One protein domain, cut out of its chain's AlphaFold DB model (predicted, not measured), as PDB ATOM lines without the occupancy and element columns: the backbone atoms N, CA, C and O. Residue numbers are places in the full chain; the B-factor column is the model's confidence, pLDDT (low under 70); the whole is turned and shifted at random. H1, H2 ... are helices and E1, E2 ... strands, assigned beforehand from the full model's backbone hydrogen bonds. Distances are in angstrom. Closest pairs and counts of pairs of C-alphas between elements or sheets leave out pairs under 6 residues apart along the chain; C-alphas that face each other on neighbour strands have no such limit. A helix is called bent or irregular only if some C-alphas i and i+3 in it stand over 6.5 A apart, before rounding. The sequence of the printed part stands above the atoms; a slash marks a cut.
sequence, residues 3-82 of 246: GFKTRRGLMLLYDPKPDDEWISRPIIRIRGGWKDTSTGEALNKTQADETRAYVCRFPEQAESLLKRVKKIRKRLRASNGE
ATOM      1  N   GLY A   3     427.417 271.258 516.142       83.19
ATOM      2  CA  GLY A   3     427.559 270.058 515.311       83.19
ATOM      3  C   GLY A   3     427.393 268.764 516.110       83.19
ATOM      4  O   GLY A   3     428.115 268.537 517.078       83.19
ATOM      5  N   PHE A   4     426.501 267.874 515.672       83.44
ATOM      6  CA  PHE A   4     426.302 266.551 516.269       83.44
ATOM      7  C   PHE A   4     426.697 265.452 515.281       83.44
ATOM      8  O   PHE A   4     426.101 265.316 514.212       83.44
ATOM      9  N   LYS A   5     427.681 264.619 515.639       86.69
ATOM     10  CA  LYS A   5     428.074 263.458 514.826       86.69
ATOM     11  C   LYS A   5     427.240 262.240 515.212       86.69
ATOM     12  O   LYS A   5     427.312 261.734 516.333       86.69
ATOM     13  N   THR A   6     426.444 261.743 514.277       87.56
ATOM     14  CA  THR A   6     425.697 260.497 514.462       87.56
ATOM     15  C   THR A   6     426.642 259.292 514.472       87.56
ATOM     16  O   THR A   6     427.759 259.337 513.956       87.56
ATOM     17  N   ARG A   7     426.171 258.148 514.986       82.75
ATOM     18  CA  ARG A   7     426.940 256.886 514.960       82.75
ATOM     19  C   ARG A   7     427.298 256.404 513.551       82.75
ATOM     20  O   ARG A   7     428.194 255.586 513.420       82.75
ATOM     21  N   ARG A   8     426.593 256.883 512.521       87.31
ATOM     22  CA  ARG A   8     426.864 256.556 511.113       87.31
ATOM     23  C   ARG A   8     427.828 257.548 510.453       87.31
ATOM     24  O   ARG A   8     427.999 257.497 509.247       87.31
ATOM     25  N   GLY A   9     428.419 258.465 511.221       88.94
ATOM     26  CA  GLY A   9     429.367 259.456 510.714       88.94
ATOM     27  C   GLY A   9     428.730 260.696 510.084       88.94
ATOM     28  O   GLY A   9     429.465 261.621 509.766       88.94
ATOM     29  N   LEU A  10     427.398 260.765 509.963       89.81
ATOM     30  CA  LEU A  10     426.715 261.970 509.480       89.81
ATOM     31  C   LEU A  10     426.819 263.081 510.522       89.81
ATOM     32  O   LEU A  10     426.482 262.853 511.688       89.81
ATOM     33  N   MET A  11     427.257 264.261 510.092       88.38
ATOM     34  CA  MET A  11     427.216 265.476 510.895       88.38
ATOM     35  C   MET A  11     425.884 266.187 510.678       88.38
ATOM     36  O   MET A  11     425.587 266.623 509.569       88.38
ATOM     37  N   LEU A  12     425.088 266.306 511.739       87.12
ATOM     38  CA  LEU A  12     423.982 267.253 511.777       87.12
ATOM     39  C   LEU A  12     424.522 268.589 512.268       87.12
ATOM     40  O   LEU A  12     425.010 268.683 513.395       87.12
ATOM     41  N   LEU A  13     424.420 269.601 511.417       89.06
ATOM     42  CA  LEU A  13     424.662 270.980 511.797       89.06
ATOM     43  C   LEU A  13     423.328 271.586 512.224       89.06
ATOM     44  O   LEU A  13     422.363 271.561 511.461       89.06
ATOM     45  N   TYR A  14     423.266 272.056 513.464       85.06
ATOM     46  CA  TYR A  14     422.071 272.658 514.033       85.06
ATOM     47  C   TYR A  14     422.368 274.093 514.443       85.06
ATOM     48  O   TYR A  14     423.342 274.340 515.156       85.06
ATOM     49  N   ASP A  15     421.523 275.028 514.026       85.38
ATOM     50  CA  ASP A  15     421.537 276.384 514.558       85.38
ATOM     51  C   ASP A  15     420.520 276.486 515.691       85.38
ATOM     52  O   ASP A  15     419.317 276.527 515.421       85.38
ATOM     53  N   PRO A  16     420.982 276.470 516.959       80.62
ATOM     54  CA  PRO A  16     420.071 276.525 518.083       80.62
ATOM     55  C   PRO A  16     419.356 277.868 518.107       80.62
ATOM     56  O   PRO A  16     419.990 278.927 518.085       80.62
ATOM     57  N   LYS A  17     418.026 277.810 518.171       85.69
ATOM     58  CA  LYS A  17     417.207 278.961 518.540       85.69
ATOM     59  C   LYS A  17     417.380 279.214 520.043       85.69
ATOM     60  O   LYS A  17     417.766 278.293 520.763       85.69
ATOM     61  N   PRO A  18     417.088 280.423 520.547       76.62
ATOM     62  CA  PRO A  18     417.158 280.713 521.984       76.62
ATOM     63  C   PRO A  18     416.326 279.744 522.847       76.62
ATOM     64  O   PRO A  18     416.717 279.420 523.960       76.62
ATOM     65  N   ASP A  19     415.250 279.169 522.311       75.62
ATOM     66  CA  ASP A  19     414.448 278.164 523.026       75.62
ATOM     67  C   ASP A  19     415.099 276.761 523.066       75.62
ATOM     68  O   ASP A  19     414.658 275.885 523.811       75.62
ATOM     69  N   ASP A  20     416.167 276.526 522.294       78.25
ATOM     70  CA  ASP A  20     416.867 275.239 522.171       78.25
ATOM     71  C   ASP A  20     418.103 275.124 523.069       78.25
ATOM     72  O   ASP A  20     418.899 274.185 522.937       78.25
ATOM     73  N   GLU A  21     418.284 276.055 524.006       72.69
ATOM     74  CA  GLU A  21     419.405 276.036 524.949       72.69
ATOM     75  C   GLU A  21     419.530 274.695 525.685       72.69
ATOM     76  O   GLU A  21     420.639 274.238 525.959       72.69
ATOM     77  N   TRP A  22     418.409 274.015 525.941       74.12
ATOM     78  CA  TRP A  22     418.371 272.711 526.604       74.12
ATOM     79  C   TRP A  22     419.125 271.603 525.847       74.12
ATOM     80  O   TRP A  22     419.638 270.686 526.486       74.12
ATOM     81  N   ILE A  23     419.249 271.685 524.514       71.19
ATOM     82  CA  ILE A  23     419.949 270.680 523.685       71.19
ATOM     83  C   ILE A  23     421.463 270.726 523.932       71.19
ATOM     84  O   ILE A  23     422.159 269.719 523.791       71.19
ATOM     85  N   SER A  24     421.971 271.892 524.333       68.62
ATOM     86  CA  SER A  24     423.394 272.111 524.596       68.62
ATOM     87  C   SER A  24     423.763 271.918 526.073       68.62
ATOM     88  O   SER A  24     424.947 271.935 526.410       68.62
ATOM     89  N   ARG A  25     422.780 271.721 526.963       71.75
ATOM     90  CA  ARG A  25     423.021 271.591 528.407       71.75
ATOM     91  C   ARG A  25     423.426 270.154 528.763       71.75
ATOM     92  O   ARG A  25     422.700 269.207 528.452       71.75
ATOM     93  N   PRO A  26     424.579 269.938 529.423       66.44
ATOM     94  CA  PRO A  26     424.956 268.614 529.895       66.44
ATOM     95  C   PRO A  26     424.046 268.236 531.070       66.44
ATOM     96  O   PRO A  26     424.121 268.848 532.132       66.44
ATOM     97  N   ILE A  27     423.187 267.227 530.912       68.69
ATOM     98  CA  ILE A  27     422.310 266.728 531.987       68.69
ATOM     99  C   ILE A  27     422.866 265.398 532.507       68.69
ATOM    100  O   ILE A  27     422.998 264.430 531.751       68.69
ATOM    101  N   ILE A  28     423.157 265.318 533.809       71.12
ATOM    102  CA  ILE A  28     423.629 264.097 534.474       71.12
ATOM    103  C   ILE A  28     422.524 263.531 535.365       71.12
ATOM    104  O   ILE A  28     421.803 264.230 536.079       71.12
ATOM    105  N   ARG A  29     422.382 262.207 535.342       64.19
ATOM    106  CA  ARG A  29     421.437 261.491 536.197       64.19
ATOM    107  C   ARG A  29     422.055 261.236 537.571       64.19
ATOM    108  O   ARG A  29     423.033 260.497 537.665       64.19
ATOM    109  N   ILE A  30     421.444 261.766 538.629       77.94
ATOM    110  CA  ILE A  30     421.872 261.559 540.021       77.94
ATOM    111  C   ILE A  30     420.857 260.718 540.815       77.94
ATOM    112  O   ILE A  30     419.755 260.407 540.352       77.94
ATOM    113  N   ARG A  31     421.227 260.300 542.030       54.94
ATOM    114  CA  ARG A  31     420.331 259.557 542.926       54.94
ATOM    115  C   ARG A  31     419.261 260.518 543.460       54.94
ATOM    116  O   ARG A  31     419.560 261.352 544.297       54.94
ATOM    117  N   GLY A  32     418.037 260.407 542.940       76.44
ATOM    118  CA  GLY A  32     416.897 261.251 543.329       76.44
ATOM    119  C   GLY A  32     416.366 262.178 542.232       76.44
ATOM    120  O   GLY A  32     415.359 262.834 542.451       76.44
ATOM    121  N   GLY A  33     416.981 262.210 541.044       75.31
ATOM    122  CA  GLY A  33     416.482 263.032 539.942       75.31
ATOM    123  C   GLY A  33     417.467 263.164 538.789       75.31
ATOM    124  O   GLY A  33     418.481 262.467 538.709       75.31
ATOM    125  N   TRP A  34     417.156 264.074 537.883       67.75
ATOM    126  CA  TRP A  34     418.097 264.537 536.877       67.75
ATOM    127  C   TRP A  34     418.586 265.911 537.308       67.75
ATOM    128  O   TRP A  34     417.793 266.697 537.828       67.75
ATOM    129  N   LYS A  35     419.882 266.164 537.150       69.25
ATOM    130  CA  LYS A  35     420.472 267.469 537.416       69.25
ATOM    131  C   LYS A  35     421.129 267.993 536.160       69.25
ATOM    132  O   LYS A  35     421.845 267.260 535.475       69.25
ATOM    133  N   ASP A  36     420.893 269.264 535.888       64.56
ATOM    134  CA  ASP A  36     421.708 270.001 534.937       64.56
ATOM    135  C   ASP A  36     423.111 270.168 535.538       64.56
ATOM    136  O   ASP A  36     423.250 270.586 536.687       64.56
ATOM    137  N   THR A  37     424.154 269.796 534.802       61.94
ATOM    138  CA  THR A  37     425.539 269.942 535.283       61.94
ATOM    139  C   THR A  37     426.026 271.382 535.203       61.94
ATOM    140  O   THR A  37     426.996 271.717 535.874       61.94
ATOM    141  N   SER A  38     425.372 272.222 534.394       51.72
ATOM    142  CA  SER A  38     425.711 273.642 534.265       51.72
ATOM    143  C   SER A  38     425.110 274.488 535.391       51.72
ATOM    144  O   SER A  38     425.768 275.392 535.891       51.72
ATOM    145  N   THR A  39     423.892 274.158 535.837       56.22
ATOM    146  CA  THR A  39     423.159 274.923 536.866       56.22
ATOM    147  C   THR A  39     423.116 274.217 538.228       56.22
ATOM    148  O   THR A  39     422.933 274.855 539.258       56.22
ATOM    149  N   GLY A  40     423.287 272.891 538.279       55.59
ATOM    150  CA  GLY A  40     423.237 272.098 539.516       55.59
ATOM    151  C   GLY A  40     421.828 271.851 540.084       55.59
ATOM    152  O   GLY A  40     421.688 271.160 541.106       55.59
ATOM    153  N   GLU A  41     420.791 272.367 539.421       63.41
ATOM    154  CA  GLU A  41     419.388 272.287 539.837       63.41
ATOM    155  C   GLU A  41     418.703 270.982 539.410       63.41
ATOM    156  O   GLU A  41     419.061 270.347 538.414       63.41
ATOM    157  N   ALA A  42     417.725 270.554 540.212       58.47
ATOM    158  CA  ALA A  42     416.927 269.362 539.952       58.47
ATOM    159  C   ALA A  42     415.857 269.650 538.887       58.47
ATOM    160  O   ALA A  42     415.192 270.679 538.944       58.47
ATOM    161  N   LEU A  43     415.672 268.725 537.937       57.28
ATOM    162  CA  LEU A  43     414.647 268.849 536.894       57.28
ATOM    163  C   LEU A  43     413.237 269.037 537.496       57.28
ATOM    164  O   LEU A  43     412.839 268.313 538.415       57.28
ATOM    165  N   ASN A  44     412.489 269.998 536.950       69.00
ATOM    166  CA  ASN A  44     411.199 270.455 537.464       69.00
ATOM    167  C   ASN A  44     410.069 269.439 537.224       69.00
ATOM    168  O   ASN A  44     410.052 268.704 536.236       69.00
ATOM    169  N   LYS A  45     409.071 269.441 538.118       76.25
ATOM    170  CA  LYS A  45     407.883 268.562 538.075       76.25
ATOM    171  C   LYS A  45     407.138 268.622 536.730       76.25
ATOM    172  O   LYS A  45     406.647 267.602 536.260       76.25
ATOM    173  N   THR A  46     407.144 269.781 536.075       78.00
ATOM    174  CA  THR A  46     406.549 270.012 534.749       78.00
ATOM    175  C   THR A  46     407.126 269.102 533.662       78.00
ATOM    176  O   THR A  46     406.377 268.556 532.860       78.00
ATOM    177  N   GLN A  47     408.430 268.815 533.690       74.88
ATOM    178  CA  GLN A  47     409.078 267.934 532.708       74.88
ATOM    179  C   GLN A  47     408.664 266.462 532.881       74.88
ATOM    180  O   GLN A  47     408.636 265.682 531.923       74.88
ATOM    181  N   ALA A  48     408.315 266.059 534.107       72.38
ATOM    182  CA  ALA A  48     407.773 264.728 534.374       72.38
ATOM    183  C   ALA A  48     406.352 264.572 533.801       72.38
ATOM    184  O   ALA A  48     406.010 263.516 533.261       72.38
ATOM    185  N   ASP A  49     405.544 265.629 533.867       77.50
ATOM    186  CA  ASP A  49     404.193 265.632 533.305       77.50
ATOM    187  C   ASP A  49     404.220 265.719 531.771       77.50
ATOM    188  O   ASP A  49     403.489 264.989 531.097       77.50
ATOM    189  N   GLU A  50     405.137 266.499 531.195       81.94
ATOM    190  CA  GLU A  50     405.375 266.546 529.744       81.94
ATOM    191  C   GLU A  50     405.812 265.188 529.183       81.94
ATOM    192  O   GLU A  50     405.317 264.748 528.143       81.94
ATOM    193  N   THR A  51     406.693 264.472 529.890       79.75
ATOM    194  CA  THR A  51     407.105 263.124 529.472       79.75
ATOM    195  C   THR A  51     405.965 262.112 529.573       79.75
ATOM    196  O   THR A  51     405.829 261.281 528.673       79.75
ATOM    197  N   ARG A  52     405.091 262.199 530.588       80.12
ATOM    198  CA  ARG A  52     403.849 261.401 530.628       80.12
ATOM    199  C   ARG A  52     402.933 261.725 529.449       80.12
ATOM    200  O   ARG A  52     402.479 260.805 528.772       80.12
ATOM    201  N   ALA A  53     402.711 263.007 529.164       87.12
ATOM    202  CA  ALA A  53     401.878 263.439 528.047       87.12
ATOM    203  C   ALA A  53     402.431 262.954 526.696       87.12
ATOM    204  O   ALA A  53     401.666 262.507 525.842       87.12
ATOM    205  N   TYR A  54     403.753 262.983 526.509       87.50
ATOM    206  CA  TYR A  54     404.403 262.478 525.299       87.50
ATOM    207  C   TYR A  54     404.187 260.968 525.106       87.50
ATOM    208  O   TYR A  54     403.825 260.541 524.011       87.50
ATOM    209  N   VAL A  55     404.342 260.165 526.167       89.88
ATOM    210  CA  VAL A  55     404.099 258.710 526.111       89.88
ATOM    211  C   VAL A  55     402.640 258.403 525.760       89.88
ATOM    212  O   VAL A  55     402.393 257.513 524.951       89.88
ATOM    213  N   CYS A  56     401.684 259.164 526.300       86.62
ATOM    214  CA  CYS A  56     400.265 259.006 525.964       86.62
ATOM    215  C   CYS A  56     399.940 259.411 524.517       86.62
ATOM    216  O   CYS A  56     399.084 258.792 523.892       86.62
ATOM    217  N   ARG A  57     400.605 260.440 523.976       90.81
ATOM    218  CA  ARG A  57     400.376 260.913 522.599       90.81
ATOM    219  C   ARG A  57     400.992 259.996 521.542       90.81
ATOM    220  O   ARG A  57     400.451 259.904 520.446       90.81
ATOM    221  N   PHE A  58     402.111 259.339 521.854       92.06
ATOM    222  CA  PHE A  58     402.873 258.537 520.891       92.06
ATOM    223  C   PHE A  58     403.303 257.178 521.472       92.06
ATOM    224  O   PHE A  58     404.500 256.956 521.683       92.06
ATOM    225  N   PRO A  59     402.365 256.242 521.704       86.50
ATOM    226  CA  PRO A  59     402.678 254.954 522.328       86.50
ATOM    227  C   PRO A  59     403.694 254.132 521.513       86.50
ATOM    228  O   PRO A  59     404.700 253.677 522.056       86.50
ATOM    229  N   GLU A  60     403.511 254.053 520.191       89.94
ATOM    230  CA  GLU A  60     404.378 253.299 519.267       89.94
ATOM    231  C   GLU A  60     405.850 253.750 519.317       89.94
ATOM    232  O   GLU A  60     406.794 252.955 519.379       89.94
ATOM    233  N   GLN A  61     406.071 255.068 519.335       88.62
ATOM    234  CA  GLN A  61     407.417 255.637 519.388       88.62
ATOM    235  C   GLN A  61     408.008 255.522 520.796       88.62
ATOM    236  O   GLN A  61     409.188 255.174 520.942       88.62
ATOM    237  N   ALA A  62     407.188 255.758 521.825       89.38
ATOM    238  CA  ALA A  62     407.590 255.685 523.220       89.38
ATOM    239  C   ALA A  62     408.086 254.286 523.598       89.38
ATOM    240  O   ALA A  62     409.125 254.166 524.250       89.38
ATOM    241  N   GLU A  63     407.427 253.222 523.139       89.94
ATOM    242  CA  GLU A  63     407.870 251.854 523.397       89.94
ATOM    243  C   GLU A  63     409.293 251.586 522.900       89.94
ATOM    244  O   GLU A  63     410.142 251.063 523.636       89.94
ATOM    245  N   SER A  64     409.568 251.945 521.645       92.44
ATOM    246  CA  SER A  64     410.882 251.735 521.035       92.44
ATOM    247  C   SER A  64     411.973 252.520 521.777       92.44
ATOM    248  O   SER A  64     413.071 252.004 522.033       92.44
ATOM    249  N   LEU A  65     411.653 253.745 522.209       92.31
ATOM    250  CA  LEU A  65     412.541 254.616 522.968       92.31
ATOM    251  C   LEU A  65     412.818 254.043 524.364       92.31
ATOM    252  O   LEU A  65     413.981 253.910 524.758       92.31
ATOM    253  N   LEU A  66     411.778 253.626 525.090       89.50
ATOM    254  CA  LEU A  66     411.893 253.039 526.427       89.50
ATOM    255  C   LEU A  66     412.696 251.731 526.402       89.50
ATOM    256  O   LEU A  66     413.557 251.523 527.265       89.50
ATOM    257  N   LYS A  67     412.511 250.886 525.375       93.56
ATOM    258  CA  LYS A  67     413.329 249.678 525.144       93.56
ATOM    259  C   LYS A  67     414.814 250.041 524.987       93.56
ATOM    260  O   LYS A  67     415.681 249.420 525.617       93.56
ATOM    261  N   ARG A  68     415.132 251.094 524.221       92.12
ATOM    262  CA  ARG A  68     416.515 251.589 524.056       92.12
ATOM    263  C   ARG A  68     417.091 252.148 525.357       92.12
ATOM    264  O   ARG A  68     418.215 251.787 525.714       92.12
ATOM    265  N   VAL A  69     416.332 252.955 526.099       92.81
ATOM    266  CA  VAL A  69     416.745 253.499 527.406       92.81
ATOM    267  C   VAL A  69     417.028 252.373 528.403       92.81
ATOM    268  O   VAL A  69     418.068 252.377 529.068       92.81
ATOM    269  N   LYS A  70     416.163 251.351 528.465       94.69
ATOM    270  CA  LYS A  70     416.367 250.162 529.308       94.69
ATOM    271  C   LYS A  70     417.660 249.427 528.940       94.69
ATOM    272  O   LYS A  70     418.422 249.057 529.837       94.69
ATOM    273  N   LYS A  71     417.961 249.275 527.642       95.25
ATOM    274  CA  LYS A  71     419.216 248.665 527.160       95.25
ATOM    275  C   LYS A  71     420.447 249.477 527.573       95.25
ATOM    276  O   LYS A  71     421.419 248.889 528.044       95.25
ATOM    277  N   ILE A  72     420.398 250.805 527.457       93.75
ATOM    278  CA  ILE A  72     421.479 251.695 527.915       93.75
ATOM    279  C   ILE A  72     421.688 251.530 529.422       93.75
ATOM    280  O   ILE A  72     422.806 251.268 529.856       93.75
ATOM    281  N   ARG A  73     420.616 251.574 530.223       91.38
ATOM    282  CA  ARG A  73     420.701 251.409 531.683       91.38
ATOM    283  C   ARG A  73     421.280 250.050 532.089       91.38
ATOM    284  O   ARG A  73     422.076 249.994 533.022       91.38
ATOM    285  N   LYS A  74     420.907 248.968 531.394       93.00
ATOM    286  CA  LYS A  74     421.468 247.627 531.629       93.00
ATOM    287  C   LYS A  74     422.967 247.594 531.318       93.00
ATOM    288  O   LYS A  74     423.727 247.079 532.130       93.00
ATOM    289  N   ARG A  75     423.391 248.190 530.196       90.38
ATOM    290  CA  ARG A  75     424.815 248.298 529.835       90.38
ATOM    291  C   ARG A  75     425.609 249.106 530.857       90.38
ATOM    292  O   ARG A  75     426.649 248.633 531.281       90.38
ATOM    293  N   LEU A  76     425.089 250.254 531.293       87.12
ATOM    294  CA  LEU A  76     425.731 251.090 532.314       87.12
ATOM    295  C   LEU A  76     425.857 250.367 533.661       87.12
ATOM    296  O   LEU A  76     426.865 250.500 534.343       87.12
ATOM    297  N   ARG A  77     424.846 249.579 534.047       89.81
ATOM    298  CA  ARG A  77     424.909 248.768 535.271       89.81
ATOM    299  C   ARG A  77     425.958 247.661 535.166       89.81
ATOM    300  O   ARG A  77     426.678 247.446 536.129       89.81
ATOM    301  N   ALA A  78     426.042 246.990 534.016       87.88
ATOM    302  CA  ALA A  78     427.048 245.961 533.778       87.88
ATOM    303  C   ALA A  78     428.469 246.553 533.778       87.88
ATOM    304  O   ALA A  78     429.332 246.051 534.485       87.88
ATOM    305  N   SER A  79     428.690 247.679 533.088       82.06
ATOM    306  CA  SER A  79     430.008 248.326 533.020       82.06
ATOM    307  C   SER A  79     430.454 248.987 534.329       82.06
ATOM    308  O   SER A  79     431.647 249.182 534.535       82.06
ATOM    309  N   ASN A  80     429.521 249.355 535.214       71.81
ATOM    310  CA  ASN A  80     429.853 249.901 536.535       71.81
ATOM    311  C   ASN A  80     430.117 248.819 537.593       71.81
ATOM    312  O   ASN A  80     430.669 249.142 538.639       71.81
ATOM    313  N   GLY A  81     429.736 247.560 537.347       59.97
ATOM    314  CA  GLY A  81     430.013 246.449 538.267       59.97
ATOM    315  C   GLY A  81     431.458 245.941 538.204       59.97
ATOM    316  O   GLY A  81     431.940 245.361 539.167       59.97
ATOM    317  N   GLU A  82     432.163 246.193 537.101       52.41
ATOM    318  CA  GLU A  82     433.484 245.607 536.818       52.41
ATOM    319  C   GLU A  82     434.666 246.464 537.313       52.41
ATOM    320  O   GLU A  82     435.811 246.031 537.297       52.41
TER     321      GLU A  82
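This is residues 3 to 82 of the 246 residues of the protein "Hypothetical protein" of Symbiodinium sp. KB8 (UniProt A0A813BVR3). A two-stranded hairpin, E3 and E4, a second such hairpin, E1 and E2, and a V of two helices, H2 and H3, make an open, loose frame with few contacts. Short H1 lies between the hairpins along the chain, and most of H3 sticks out, with residues 67 to 82 standing free. The 80 printed residues hold, in order, E1, E2, H1, E3, E4, H2 and H3; both sheets are antiparallel and the class is mixed. The whole is loose, with a radius of gyration of the C-alphas of 15.3 A and spans of 38 by 35 by 32 A.

Begin with the hairpin of E3, residues 27 to 30, and E4, residues 33 to 36, where N 28 and O 35 are 2.9 A apart. In the other hairpin, E1, residues 3 to 5, and E2, residues 11 to 14, look for N 4 and O 12 at 2.8 A. E1 and E3 are apart. H2, residues 45 to 57, and H3, residues 59 to 81, are close but not clearly touching, with closest C-alphas of Val 55 and Ala 62 at 5.4 A. They run opposite ways at a steep tilt of 54 degrees. H1, residues 18 to 24, is apart from both. Every O i to N i+4 pair is within hydrogen-bond range in H2, 18 of 19 in H3 and 0 of 3 in H1, where 2 of 4 O i to N i+3 pairs are.

Find C-alpha 3 at (427.559, 270.058, 515.311), where E1 begins; E1 spans 6.6 A and E2 9.4 A. H1 spans 10.9 A and is irregular, with C-alphas 19 and 22 at 7.6 A. E3 spans 9.6 A, E4 10.0 A and H2 18.8 A. H3 runs 32.8 A to C-alpha 81 at (430.013, 246.449, 538.267).

The C-alphas of Pro 18 and Glu 82 are the two farthest apart, at 41.5 A. The printed part has no cut, and no link is long. The model's confidence is low, with pLDDT under 70, at 18 printed residues, among them residues 34 to 44.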